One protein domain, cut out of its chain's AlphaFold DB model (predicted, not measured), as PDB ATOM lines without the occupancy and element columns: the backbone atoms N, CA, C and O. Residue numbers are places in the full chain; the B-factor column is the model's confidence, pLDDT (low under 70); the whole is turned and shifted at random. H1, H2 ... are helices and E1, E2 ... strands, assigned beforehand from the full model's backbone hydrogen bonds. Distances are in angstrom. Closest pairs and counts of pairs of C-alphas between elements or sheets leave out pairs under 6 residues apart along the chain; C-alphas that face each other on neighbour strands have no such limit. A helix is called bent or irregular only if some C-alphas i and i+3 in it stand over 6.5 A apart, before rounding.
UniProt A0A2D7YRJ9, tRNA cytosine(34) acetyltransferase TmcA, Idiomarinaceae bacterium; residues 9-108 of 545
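AT A GLANCE: This is residues 9 to 108 of the 545 residues of the protein "tRNA cytosine(34) acetyltransferase TmcA" of Idiomarinaceae bacterium (UniProt A0A2D7YRJ9). What is the main picture? One sheet of four parallel strands, E1, E4, E3 and E2 side by side, has helix H3 over one face and the short H1 over the other; H2 packs beside H3 near the E2 edge, and H4 grazes the sheet at its E1 edge, with residues 103 to 108 sticking out. How is it made up? The printed part has 100 residues, with four named helices and four named strands in the order E1 H1 E2 H2 E3 H3 E4 H4, and its class is mixed, helices and strands. How large is it? It is compact, with a radius of gyration of the C-alphas of 12.9 A and spans of 32 by 28 by 25 A.

IN THESE COORDINATES: Where are the strands? E1 is residues 9 to 12, from C-alpha 9 at (107.457, 103.878, 133.250); E4 is residues 77 to 86, 16.5 A long, and bends by 124 degrees at residue 80. E3 is residues 54 to 60, 16.4 A long, and E2 is residues 29 to 32. Where are the helices? H1 is residues 18 to 21, H2 residues 43 to 49, and H3 residues 67 to 74, 10.5 A long. H4 is residues 93 to 106, 20.0 A long, ending with C-alpha 106 at (105.385, 103.720, 143.424).

HOW THE PARTS SIT: What joins the strands? N 84 and O 57 of E4 and E3 are 2.8 A apart, within hydrogen-bond range, as are N 10 and O 83 of E1 and E4, 2.8 A, and N 58 and O 30 of E3 and E2, 2.8 A. E2, H2, E3 and E3, H3, E4 are strand-helix-strand units, parallel neighbours with a helix between; E1, H1, E2 is a split one, with E4 and E3 between its strands, and the three crossovers are right-handed. Where do the helices stand? H3 is on the sheet at a height of 9.6 A, over E3 and only just over E4 with 3 C-alphas, and H1 is on the opposite face at 8.5 A. H2 and H3 touch, closest at the C-alphas of Tyr 46 and Ala 69, 6.0 A, at a shallow tilt of 32 degrees, the same way; H4 only grazes the sheet, and the C-alphas of Leu 9 and Trp 102, the closest of E1 and H4, are 7.6 A apart. How do their backbones run? Every O i to N i+4 pair is within hydrogen-bond range in H3 and H4, H1 is too short for such a pair, and irregular H2, with C-alphas 44 and 47 7.8 A apart, has 0 of 3 but 3 of 4 O i to N i+3 pairs.

THE WHOLE: How far does it reach? The C-alphas farthest apart are those of Pro 36 and Thr 108, 39.2 A. Is anything cut or uncertain? The printed part has no cut and no long link; the mean pLDDT of the printed part is 90.3, and residues 36 and 108 are under 70.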
ATOM      1  N   LEU A   9     106.095 103.487 133.600       95.69
ATOM      2  CA  LEU A   9     107.457 103.878 133.250       95.69
ATOM      3  C   LEU A   9     108.446 102.806 133.718       95.69
ATOM      4  O   LEU A   9     108.397 102.345 134.861       95.69
ATOM      5  N   ILE A  10     109.357 102.436 132.824       95.50
ATOM      6  CA  ILE A  10     110.440 101.485 133.062       95.50
ATOM      7  C   ILE A  10     111.769 102.171 132.746       95.50
ATOM      8  O   ILE A  10     111.936 102.767 131.683       95.50
ATOM      9  N   PHE A  11     112.733 102.037 133.653       95.50
ATOM     10  CA  PHE A  11     114.122 102.409 133.405       95.50
ATOM     11  C   PHE A  11     114.926 101.150 133.089       95.50
ATOM     12  O   PHE A  11     114.967 100.222 133.896       95.50
ATOM     13  N   ALA A  12     115.580 101.125 131.931       94.75
ATOM     14  CA  ALA A  12     116.495 100.061 131.539       94.75
ATOM     15  C   ALA A  12     117.920 100.610 131.431       94.75
ATOM     16  O   ALA A  12     118.125 101.739 130.997       94.75
ATOM     17  N   THR A  13     118.925  99.813 131.783       91.31
ATOM     18  CA  THR A  13     120.328 100.255 131.695       91.31
ATOM     19  C   THR A  13     120.865 100.191 130.262       91.31
ATOM     20  O   THR A  13     121.659 101.041 129.864       91.31
ATOM     21  N   HIS A  14     120.437  99.190 129.484       90.00
ATOM     22  CA  HIS A  14     120.980  98.893 128.158       90.00
ATOM     23  C   HIS A  14     119.880  98.561 127.144       90.00
ATOM     24  O   HIS A  14     118.857  97.965 127.488       90.00
ATOM     25  N   MET A  15     120.132  98.873 125.868       89.62
ATOM     26  CA  MET A  15     119.185  98.616 124.770       89.62
ATOM     27  C   MET A  15     118.878  97.129 124.565       89.62
ATOM     28  O   MET A  15     117.818  96.788 124.058       89.62
ATOM     29  N   ASN A  16     119.752  96.229 125.016       86.69
ATOM     30  CA  ASN A  16     119.556  94.788 124.851       86.69
ATOM     31  C   ASN A  16     118.732  94.147 125.982       86.69
ATOM     32  O   ASN A  16     118.435  92.959 125.906       86.69
ATOM     33  N   SER A  17     118.396  94.889 127.046       88.50
ATOM     34  CA  SER A  17     117.751  94.316 128.237       88.50
ATOM     35  C   SER A  17     116.325  94.797 128.485       88.50
ATOM     36  O   SER A  17     115.615  94.173 129.268       88.50
ATOM     37  N   TRP A  18     115.866  95.872 127.836       90.25
ATOM     38  CA  TRP A  18     114.554  96.450 128.152       90.25
ATOM     39  C   TRP A  18     113.380  95.503 127.882       90.25
ATOM     40  O   TRP A  18     112.409  95.520 128.631       90.25
ATOM     41  N   GLN A  19     113.482  94.644 126.862       90.38
ATOM     42  CA  GLN A  19     112.433  93.675 126.522       90.38
ATOM     43  C   GLN A  19     112.150  92.705 127.675       90.38
ATOM     44  O   GLN A  19     111.007  92.322 127.886       90.38
ATOM     45  N   GLN A  20     113.176  92.355 128.456       89.44
ATOM     46  CA  GLN A  20     113.058  91.446 129.602       89.44
ATOM     47  C   GLN A  20     112.371  92.099 130.811       89.44
ATOM     48  O   GLN A  20     111.986  91.405 131.746       89.44
ATOM     49  N   LEU A  21     112.237  93.430 130.810       89.25
ATOM     50  CA  LEU A  21     111.573  94.188 131.871       89.25
ATOM     51  C   LEU A  21     110.067  94.350 131.620       89.25
ATOM     52  O   LEU A  21     109.343  94.785 132.516       89.25
ATOM     53  N   LEU A  22     109.594  94.026 130.413       88.88
ATOM     54  CA  LEU A  22     108.173  94.017 130.091       88.88
ATOM     55  C   LEU A  22     107.522  92.717 130.585       88.88
ATOM     56  O   LEU A  22     108.148  91.659 130.534       88.88
ATOM     57  N   PRO A  23     106.252  92.758 131.027       85.06
ATOM     58  CA  PRO A  23     105.561  91.554 131.489       85.06
ATOM     59  C   PRO A  23     105.255  90.561 130.360       85.06
ATOM     60  O   PRO A  23     105.104  89.370 130.620       85.06
ATOM     61  N   ALA A  24     105.150  91.042 129.119       85.19
ATOM     62  CA  ALA A  24     104.970  90.241 127.914       85.19
ATOM     63  C   ALA A  24     105.509  91.008 126.688       85.19
ATOM     64  O   ALA A  24     105.609  92.239 126.746       85.19
ATOM     65  N   PRO A  25     105.838  90.321 125.578       84.94
ATOM     66  CA  PRO A  25     106.139  90.970 124.303       84.94
ATOM     67  C   PRO A  25     104.974  91.846 123.815       84.94
ATOM     68  O   PRO A  25     103.811  91.478 123.975       84.94
ATOM     69  N   ILE A  26     105.288  93.000 123.219       87.38
ATOM     70  CA  ILE A  26     104.303  93.970 122.718       87.38
ATOM     71  C   ILE A  26     104.554  94.210 121.228       87.38
ATOM     72  O   ILE A  26     105.583  94.779 120.857       87.38
ATOM     73  N   ASP A  27     103.594  93.820 120.388       81.25
ATOM     74  CA  ASP A  27     103.741  93.818 118.926       81.25
ATOM     75  C   ASP A  27     103.938  95.217 118.320       81.25
ATOM     76  O   ASP A  27     104.727  95.390 117.393       81.25
ATOM     77  N   LEU A  28     103.248  96.236 118.846       90.00
ATOM     78  CA  LEU A  28     103.347  97.616 118.357       90.00
ATOM     79  C   LEU A  28     104.236  98.458 119.284       90.00
ATOM     80  O   LEU A  28     103.754  99.264 120.081       90.00
ATOM     81  N   THR A  29     105.547  98.260 119.180       93.19
ATOM     82  CA  THR A  29     106.545  99.038 119.927       93.19
ATOM     83  C   THR A  29     107.230 100.050 119.015       93.19
ATOM     84  O   THR A  29     107.710  99.677 117.952       93.19
ATOM     85  N   LEU A  30     107.298 101.317 119.437       95.56
ATOM     86  CA  LEU A  30     108.100 102.351 118.775       95.56
ATOM     87  C   LEU A  30     109.429 102.530 119.511       95.56
ATOM     88  O   LEU A  30     109.426 102.887 120.687       95.56
ATOM     89  N   VAL A  31     110.553 102.351 118.825       95.12
ATOM     90  CA  VAL A  31     111.900 102.507 119.381       95.12
ATOM     91  C   VAL A  31     112.600 103.696 118.733       95.12
ATOM     92  O   VAL A  31     112.825 103.705 117.524       95.12
ATOM     93  N   LEU A  32     112.995 104.697 119.522       94.75
ATOM     94  CA  LEU A  32     113.835 105.793 119.037       94.75
ATOM     95  C   LEU A  32     115.239 105.702 119.612       94.75
ATOM     96  O   LEU A  32     115.416 105.677 120.827       94.75
ATOM     97  N   SER A  33     116.227 105.717 118.720       92.31
ATOM     98  CA  SER A  33     117.644 105.700 119.064       92.31
ATOM     99  C   SER A  33     118.459 106.458 118.029       92.31
ATOM    100  O   SER A  33     118.232 106.337 116.827       92.31
ATOM    101  N   ASP A  34     119.437 107.234 118.497       87.19
ATOM    102  CA  ASP A  34     120.427 107.864 117.619       87.19
ATOM    103  C   ASP A  34     121.483 106.862 117.111       87.19
ATOM    104  O   ASP A  34     122.289 107.201 116.243       87.19
ATOM    105  N   SER A  35     121.452 105.616 117.599       84.44
ATOM    106  CA  SER A  35     122.225 104.494 117.069       84.44
ATOM    107  C   SER A  35     121.462 103.853 115.895       84.44
ATOM    108  O   SER A  35     120.417 103.234 116.115       84.44
ATOM    109  N   PRO A  36     121.965 103.926 114.643       69.31
ATOM    110  CA  PRO A  36     121.207 103.543 113.443       69.31
ATOM    111  C   PRO A  36     120.708 102.093 113.406       69.31
ATOM    112  O   PRO A  36     119.784 101.783 112.664       69.31
ATOM    113  N   SER A  37     121.331 101.194 114.170       76.44
ATOM    114  CA  SER A  37     121.001  99.768 114.210       76.44
ATOM    115  C   SER A  37     120.046  99.375 115.343       76.44
ATOM    116  O   SER A  37     119.785  98.187 115.508       76.44
ATOM    117  N   GLN A  38     119.593 100.323 116.171       77.50
ATOM    118  CA  GLN A  38     118.874 100.030 117.421       77.50
ATOM    119  C   GLN A  38     117.513 100.726 117.549       77.50
ATOM    120  O   GLN A  38     116.861 100.560 118.576       77.50
ATOM    121  N   GLY A  39     117.063 101.483 116.544       80.12
ATOM    122  CA  GLY A  39     115.769 102.164 116.582       80.12
ATOM    123  C   GLY A  39     115.080 102.240 115.224       80.12
ATOM    124  O   GLY A  39     115.725 102.188 114.181       80.12
ATOM    125  N   ASP A  40     113.761 102.420 115.259       84.19
ATOM    126  CA  ASP A  40     112.917 102.679 114.088       84.19
ATOM    127  C   ASP A  40     113.203 104.065 113.486       84.19
ATOM    128  O   ASP A  40     113.013 104.294 112.289       84.19
ATOM    129  N   ALA A  41     113.666 105.004 114.320       88.69
ATOM    130  CA  ALA A  41     114.180 106.305 113.907       88.69
ATOM    131  C   ALA A  41     115.112 106.942 114.942       88.69
ATOM    132  O   ALA A  41     115.087 106.629 116.130       88.69
ATOM    133  N   THR A  42     115.874 107.933 114.479       90.12
ATOM    134  CA  THR A  42     116.651 108.846 115.328       90.12
ATOM    135  C   THR A  42     115.749 109.698 116.215       90.12
ATOM    136  O   THR A  42     114.686 110.139 115.761       90.12
ATOM    137  N   LEU A  43     116.217 110.060 117.414       87.88
ATOM    138  CA  LEU A  43     115.450 110.863 118.373       87.88
ATOM    139  C   LEU A  43     115.013 112.203 117.794       87.88
ATOM    140  O   LEU A  43     113.887 112.632 118.023       87.88
ATOM    141  N   SER A  44     115.850 112.831 116.963       86.25
ATOM    142  CA  SER A  44     115.527 114.104 116.294       86.25
ATOM    143  C   SER A  44     114.231 114.075 115.460       86.25
ATOM    144  O   SER A  44     113.639 115.124 115.193       86.25
ATOM    145  N   ARG A  45     113.757 112.878 115.083       89.19
ATOM    146  CA  ARG A  45     112.551 112.645 114.281       89.19
ATOM    147  C   ARG A  45     111.314 112.275 115.099       89.19
ATOM    148  O   ARG A  45     110.285 111.985 114.502       89.19
ATOM    149  N   TYR A  46     111.344 112.354 116.434       88.88
ATOM    150  CA  TYR A  46     110.194 111.996 117.287       88.88
ATOM    151  C   TYR A  46     108.876 112.682 116.883       88.88
ATOM    152  O   TYR A  46     107.798 112.104 117.009       88.88
ATOM    153  N   ARG A  47     108.956 113.905 116.336       85.62
ATOM    154  CA  ARG A  47     107.797 114.672 115.850       85.62
ATOM    155  C   ARG A  47     107.060 114.006 114.685       85.62
ATOM    156  O   ARG A  47     105.895 114.323 114.459       85.62
ATOM    157  N   ASP A  48     107.715 113.120 113.938       86.12
ATOM    158  CA  ASP A  48     107.111 112.369 112.829       86.12
ATOM    159  C   ASP A  48     106.105 111.321 113.336       86.12
ATOM    160  O   ASP A  48     105.191 110.950 112.606       86.12
ATOM    161  N   TYR A  49     106.237 110.896 114.596       87.06
ATOM    162  CA  TYR A  49     105.416 109.853 115.220       87.06
ATOM    163  C   TYR A  49     104.267 110.418 116.065       87.06
ATOM    164  O   TYR A  49     103.459 109.667 116.614       87.06
ATOM    165  N   LEU A  50     104.156 111.745 116.165       82.56
ATOM    166  CA  LEU A  50     103.045 112.398 116.853       82.56
ATOM    167  C   LEU A  50     101.741 112.232 116.066       82.56
ATOM    168  O   LEU A  50     101.726 112.181 114.840       82.56
ATOM    169  N   GLY A  51     100.629 112.145 116.794       77.38
ATOM    170  CA  GLY A  51      99.314 111.849 116.220       77.38
ATOM    171  C   GLY A  51      99.027 110.353 116.069       77.38
ATOM    172  O   GLY A  51      97.876 110.006 115.806       77.38
ATOM    173  N   HIS A  52     100.024 109.486 116.286       84.81
ATOM    174  CA  HIS A  52      99.891 108.030 116.388       84.81
ATOM    175  C   HIS A  52      99.729 107.574 117.846       84.81
ATOM    176  O   HIS A  52      99.892 108.367 118.777       84.81
ATOM    177  N   GLU A  53      99.372 106.302 118.022       88.75
ATOM    178  CA  GLU A  53      99.167 105.673 119.325       88.75
ATOM    179  C   GLU A  53      99.950 104.360 119.385       88.75
ATOM    180  O   GLU A  53      99.942 103.602 118.414       88.75
ATOM    181  N   TYR A  54     100.634 104.122 120.506       92.69
ATOM    182  CA  TYR A  54     101.501 102.962 120.712       92.69
ATOM    183  C   TYR A  54     101.252 102.346 122.098       92.69
ATOM    184  O   TYR A  54     101.203 103.082 123.082       92.69
ATOM    185  N   PRO A  55     101.141 101.014 122.226       93.44
ATOM    186  CA  PRO A  55     101.142 100.349 123.528       93.44
ATOM    187  C   PRO A  55     102.519 100.369 124.208       93.44
ATOM    188  O   PRO A  55     102.591 100.259 125.429       93.44
ATOM    189  N   CYS A  56     103.613 100.535 123.459       96.06
ATOM    190  CA  CYS A  56     104.955 100.662 124.023       96.06
ATOM    191  C   CYS A  56     105.793 101.680 123.245       96.06
ATOM    192  O   CYS A  56     105.816 101.662 122.013       96.06
ATOM    193  N   VAL A  57     106.504 102.548 123.966       97.06
ATOM    194  CA  VAL A  57     107.525 103.430 123.395       97.06
ATOM    195  C   VAL A  57     108.832 103.266 124.160       97.06
ATOM    196  O   VAL A  57     108.860 103.391 125.383       97.06
ATOM    197  N   VAL A  58     109.919 103.049 123.427       97.00
ATOM    198  CA  VAL A  58     111.284 102.934 123.937       97.00
ATOM    199  C   VAL A  58     112.101 104.122 123.446       97.00
ATOM    200  O   VAL A  58     112.136 104.421 122.254       97.00
ATOM    201  N   ILE A  59     112.766 104.802 124.373       96.75
ATOM    202  CA  ILE A  59     113.606 105.965 124.100       96.75
ATOM    203  C   ILE A  59     115.013 105.648 124.591       96.75
ATOM    204  O   ILE A  59     115.244 105.472 125.791       96.75
ATOM    205  N   ASP A  60     115.947 105.571 123.650       95.50
ATOM    206  CA  ASP A  60     117.361 105.377 123.930       95.50
ATOM    207  C   ASP A  60     118.000 106.685 124.395       95.50
ATOM    208  O   ASP A  60     118.426 107.528 123.609       95.50
ATOM    209  N   CYS A  61     118.079 106.841 125.706       95.00
ATOM    210  CA  CYS A  61     118.734 107.956 126.357       95.00
ATOM    211  C   CYS A  61     120.230 107.703 126.588       95.00
ATOM    212  O   CYS A  61     120.834 108.502 127.287       95.00
ATOM    213  N   THR A  62     120.860 106.631 126.085       92.12
ATOM    214  CA  THR A  62     122.247 106.265 126.461       92.12
ATOM    215  C   THR A  62     123.265 107.380 126.213       92.12
ATOM    216  O   THR A  62     124.091 107.651 127.083       92.12
ATOM    217  N   ASN A  63     123.168 108.062 125.071       87.69
ATOM    218  CA  ASN A  63     124.082 109.145 124.698       87.69
ATOM    219  C   ASN A  63     123.620 110.520 125.196       87.69
ATOM    220  O   ASN A  63     124.442 111.355 125.570       87.69
ATOM    221  N   SER A  64     122.313 110.785 125.167       89.19
ATOM    222  CA  SER A  64     121.750 112.071 125.579       89.19
ATOM    223  C   SER A  64     120.301 111.927 126.032       89.19
ATOM    224  O   SER A  64     119.571 111.064 125.547       89.19
ATOM    225  N   ILE A  65     119.873 112.785 126.957       93.38
ATOM    226  CA  ILE A  65     118.502 112.795 127.473       93.38
ATOM    227  C   ILE A  65     117.702 113.847 126.702       93.38
ATOM    228  O   ILE A  65     117.815 115.043 126.966       93.38
ATOM    229  N   HIS A  66     116.871 113.410 125.754       92.62
ATOM    230  CA  HIS A  66     116.001 114.312 124.995       92.62
ATOM    231  C   HIS A  66     114.631 114.458 125.676       92.62
ATOM    232  O   HIS A  66     113.660 113.788 125.323       92.62
ATOM    233  N   VAL A  67     114.529 115.379 126.632       93.00
ATOM    234  CA  VAL A  67     113.329 115.572 127.463       93.00
ATOM    235  C   VAL A  67     112.082 115.937 126.656       93.00
ATOM    236  O   VAL A  67     111.012 115.391 126.926       93.00
ATOM    237  N   ASP A  68     112.195 116.773 125.620       89.31
ATOM    238  CA  ASP A  68     111.024 117.087 124.780       89.31
ATOM    239  C   ASP A  68     110.473 115.838 124.067       89.31
ATOM    240  O   ASP A  68     109.261 115.698 123.911       89.31
ATOM    241  N   ALA A  69     111.347 114.914 123.642       91.25
ATOM    242  CA  ALA A  69     110.942 113.673 122.989       91.25
ATOM    243  C   ALA A  69     110.264 112.734 123.992       91.25
ATOM    244  O   ALA A  69     109.198 112.204 123.690       91.25
ATOM    245  N   ILE A  70     110.826 112.602 125.201       94.12
ATOM    246  CA  ILE A  70     110.231 111.841 126.311       94.12
ATOM    247  C   ILE A  70     108.810 112.324 126.586       94.12
ATOM    248  O   ILE A  70     107.863 111.542 126.542       94.12
ATOM    249  N   ALA A  71     108.649 113.625 126.805       90.81
ATOM    250  CA  ALA A  71     107.361 114.207 127.135       90.81
ATOM    251  C   ALA A  71     106.352 114.090 125.981       90.81
ATOM    252  O   ALA A  71     105.193 113.714 126.182       90.81
ATOM    253  N   ALA A  72     106.794 114.343 124.746       88.25
ATOM    254  CA  ALA A  72     105.925 114.264 123.584       88.25
ATOM    255  C   ALA A  72     105.483 112.825 123.266       88.25
ATOM    256  O   ALA A  72     104.318 112.607 122.928       88.25
ATOM    257  N   LEU A  73     106.375 111.845 123.373       91.81
ATOM    258  CA  LEU A  73     106.067 110.449 123.069       91.81
ATOM    259  C   LEU A  73     105.326 109.745 124.203       91.81
ATOM    260  O   LEU A  73     104.502 108.871 123.948       91.81
ATOM    261  N   ALA A  74     105.509 110.172 125.451       92.50
ATOM    262  CA  ALA A  74     104.687 109.662 126.540       92.50
ATOM    263  C   ALA A  74     103.187 109.917 126.280       92.50
ATOM    264  O   ALA A  74     102.342 109.069 126.556       92.50
ATOM    265  N   GLY A  75     102.851 111.043 125.641       89.31
ATOM    266  CA  GLY A  75     101.488 111.351 125.200       89.31
ATOM    267  C   GLY A  75     100.942 110.467 124.068       89.31
ATOM    268  O   GLY A  75      99.734 110.502 123.826       89.31
ATOM    269  N   THR A  76     101.777 109.685 123.369       89.62
ATOM    270  CA  THR A  76     101.329 108.716 122.348       89.62
ATOM    271  C   THR A  76     101.022 107.337 122.930       89.62
ATOM    272  O   THR A  76     100.501 106.485 122.219       89.62
ATOM    273  N   ILE A  77     101.325 107.109 124.209       92.81
ATOM    274  CA  ILE A  77     101.132 105.805 124.843       92.81
ATOM    275  C   ILE A  77      99.661 105.607 125.220       92.81
ATOM    276  O   ILE A  77      99.055 106.488 125.838       92.81
ATOM    277  N   THR A  78      99.089 104.462 124.846       91.38
ATOM    278  CA  THR A  78      97.705 104.081 125.171       91.38
ATOM    279  C   THR A  78      97.561 103.632 126.626       91.38
ATOM    280  O   THR A  78      98.546 103.273 127.269       91.38
ATOM    281  N   ALA A  79      96.332 103.611 127.153       91.38
ATOM    282  CA  ALA A  79      96.032 103.024 128.463       91.38
ATOM    283  C   ALA A  79      96.662 101.621 128.622       91.38
ATOM    284  O   ALA A  79      96.670 100.828 127.681       91.38
ATOM    285  N   GLY A  80      97.231 101.342 129.798       90.56
ATOM    286  CA  GLY A  80      97.956 100.100 130.098       90.56
ATOM    287  C   GLY A  80      99.329  99.945 129.428       90.56
ATOM    288  O   GLY A  80      99.980  98.926 129.638       90.56
ATOM    289  N   GLY A  81      99.767 100.919 128.623       93.81
ATOM    290  CA  GLY A  81     101.025 100.858 127.883       93.81
ATOM    291  C   GLY A  81     102.274 101.232 128.688       93.81
ATOM    292  O   GLY A  81     102.207 101.589 129.867       93.81
ATOM    293  N   TYR A  82     103.430 101.190 128.024       95.50
ATOM    294  CA  TYR A  82     104.745 101.343 128.653       95.50
ATOM    295  C   TYR A  82     105.583 102.437 127.992       95.50
ATOM    296  O   TYR A  82     105.746 102.462 126.772       95.50
ATOM    297  N   LEU A  83     106.153 103.316 128.815       97.12
ATOM    298  CA  LEU A  83     107.286 104.158 128.455       97.12
ATOM    299  C   LEU A  83     108.556 103.501 128.988       97.12
ATOM    300  O   LEU A  83     108.672 103.259 130.187       97.12
ATOM    301  N   VAL A  84     109.520 103.249 128.115       97.44
ATOM    302  CA  VAL A  84     110.814 102.679 128.482       97.44
ATOM    303  C   VAL A  84     111.898 103.711 128.200       97.44
ATOM    304  O   VAL A  84     112.095 104.113 127.056       97.44
ATOM    305  N   LEU A  85     112.624 104.122 129.238       97.50
ATOM    306  CA  LEU A  85     113.796 104.985 129.112       97.50
ATOM    307  C   LEU A  85     115.055 104.146 129.296       97.50
ATOM    308  O   LEU A  85     115.258 103.549 130.356       97.50
ATOM    309  N   VAL A  86     115.903 104.102 128.271       96.38
ATOM    310  CA  VAL A  86     117.121 103.287 128.274       96.38
ATOM    311  C   VAL A  86     118.344 104.165 128.485       96.38
ATOM    312  O   VAL A  86     118.609 105.056 127.694       96.38
ATOM    313  N   GLY A  87     119.120 103.926 129.535       94.56
ATOM    314  CA  GLY A  87     120.366 104.639 129.788       94.56
ATOM    315  C   GLY A  87     120.735 104.676 131.265       94.56
ATOM    316  O   GLY A  87     120.003 104.205 132.136       94.56
ATOM    317  N   ASN A  88     121.894 105.258 131.563       93.75
ATOM    318  CA  ASN A  88     122.332 105.452 132.939       93.75
ATOM    319  C   ASN A  88     123.147 106.738 133.082       93.75
ATOM    320  O   ASN A  88     124.336 106.759 132.779       93.75
ATOM    321  N   HIS A  89     122.506 107.784 133.606       94.62
ATOM    322  CA  HIS A  89     123.127 109.091 133.833       94.62
ATOM    323  C   HIS A  89     123.159 109.429 135.324       94.62
ATOM    324  O   HIS A  89     122.347 110.226 135.793       94.62
ATOM    325  N   PRO A  90     124.052 108.815 136.120       92.31
ATOM    326  CA  PRO A  90     124.058 109.015 137.566       92.31
ATOM    327  C   PRO A  90     124.380 110.459 137.981       92.31
ATOM    328  O   PRO A  90     123.964 110.883 139.055       92.31
ATOM    329  N   THR A  91     125.083 111.213 137.134       93.25
ATOM    330  CA  THR A  91     125.487 112.606 137.381       93.25
ATOM    331  C   THR A  91     124.496 113.642 136.849       93.25
ATOM    332  O   THR A  91     124.665 114.825 137.124       93.25
ATOM    333  N   SER A  92     123.494 113.224 136.071       95.94
ATOM    334  CA  SER A  92     122.466 114.114 135.524       95.94
ATOM    335  C   SER A  92     121.393 114.366 136.580       95.94
ATOM    336  O   SER A  92     120.733 113.434 137.047       95.94
ATOM    337  N   ALA A  93     121.202 115.629 136.950       95.88
ATOM    338  CA  ALA A  93     120.181 116.037 137.898       95.88
ATOM    339  C   ALA A  93     118.774 115.778 137.338       95.88
ATOM    340  O   ALA A  93     117.922 115.286 138.078       95.88
ATOM    341  N   ILE A  94     118.532 116.004 136.036       96.19
ATOM    342  CA  ILE A  94     117.227 115.674 135.434       96.19
ATOM    343  C   ILE A  94     116.963 114.160 135.424       96.19
ATOM    344  O   ILE A  94     115.845 113.730 135.703       96.19
ATOM    345  N   TRP A  95     117.980 113.325 135.182       96.50
ATOM    346  CA  TRP A  95     117.821 111.867 135.222       96.50
ATOM    347  C   TRP A  95     117.516 111.355 136.630       96.50
ATOM    348  O   TRP A  95     116.654 110.493 136.806       96.50
ATOM    349  N   GLN A  96     118.195 111.892 137.647       95.44
ATOM    350  CA  GLN A  96     117.899 111.552 139.039       95.44
ATOM    351  C   GLN A  96     116.492 111.997 139.427       95.44
ATOM    352  O   GLN A  96     115.758 111.213 140.025       95.44
ATOM    353  N   ARG A  97     116.085 113.196 138.992       95.19
ATOM    354  CA  ARG A  97     114.722 113.707 139.167       95.19
ATOM    355  C   ARG A  97     113.672 112.777 138.556       95.19
ATOM    356  O   ARG A  97     112.641 112.525 139.172       95.19
ATOM    357  N   PHE A  98     113.934 112.224 137.369       96.06
ATOM    358  CA  PHE A  98     113.044 111.241 136.744       96.06
ATOM    359  C   PHE A  98     112.882 109.980 137.587       96.06
ATOM    360  O   PHE A  98     111.753 109.518 137.767       96.06
ATOM    361  N   LYS A  99     113.983 109.431 138.115       94.94
ATOM    362  CA  LYS A  99     113.936 108.224 138.949       94.94
ATOM    363  C   LYS A  99     113.267 108.474 140.298       94.94
ATOM    364  O   LYS A  99     112.445 107.656 140.706       94.94
ATOM    365  N   SER A 100     113.610 109.568 140.983       93.62
ATOM    366  CA  SER A 100     113.085 109.870 142.320       93.62
ATOM    367  C   SER A 100     111.574 110.065 142.284       93.62
ATOM    368  O   SER A 100     110.858 109.364 142.991       93.62
ATOM    369  N   ALA A 101     111.081 110.900 141.365       93.31
ATOM    370  CA  ALA A 101     109.654 111.161 141.225       93.31
ATOM    371  C   ALA A 101     108.862 109.893 140.873       93.31
ATOM    372  O   ALA A 101     107.767 109.676 141.386       93.31
ATOM    373  N   TRP A 102     109.405 109.020 140.015       94.25
ATOM    374  CA  TRP A 102     108.737 107.754 139.709       94.25
ATOM    375  C   TRP A 102     108.714 106.810 140.917       94.25
ATOM    376  O   TRP A 102     107.681 106.212 141.214       94.25
ATOM    377  N   SER A 103     109.831 106.707 141.643       92.00
ATOM    378  CA  SER A 103     109.928 105.902 142.864       92.00
ATOM    379  C   SER A 103     108.946 106.373 143.940       92.00
ATOM    380  O   SER A 103     108.284 105.548 144.563       92.00
ATOM    381  N   GLU A 104     108.814 107.683 144.147       89.88
ATOM    382  CA  GLU A 104     107.860 108.266 145.101       89.88
ATOM    383  C   GLU A 104     106.415 107.874 144.766       89.88
ATOM    384  O   GLU A 104     105.668 107.439 145.644       89.88
ATOM    385  N   LEU A 105     106.033 107.917 143.485       87.00
ATOM    386  CA  LEU A 105     104.700 107.491 143.047       87.00
ATOM    387  C   LEU A 105     104.449 105.999 143.304       87.00
ATOM    388  O   LEU A 105     103.331 105.618 143.667       87.00
ATOM    389  N   GLN A 106     105.477 105.159 143.164       81.75
ATOM    390  CA  GLN A 106     105.385 103.720 143.424       81.75
ATOM    391  C   GLN A 106     105.265 103.370 144.914       81.75
ATOM    392  O   GLN A 106     104.695 102.328 145.237       81.75
ATOM    393  N   GLN A 107     105.759 104.225 145.815       78.19
ATOM    394  CA  GLN A 107     105.702 104.015 147.268       78.19
ATOM    395  C   GLN A 107     104.321 104.305 147.881       78.19
ATOM    396  O   GLN A 107     104.102 104.024 149.059       78.19
ATOM    397  N   THR A 108     103.362 104.805 147.091       68.38
ATOM    398  CA  THR A 108     101.964 104.962 147.525       68.38
ATOM    399  C   THR A 108     101.408 103.608 148.005       68.38
ATOM    400  O   THR A 108     101.430 102.658 147.215       68.38
TER     401      THR A 108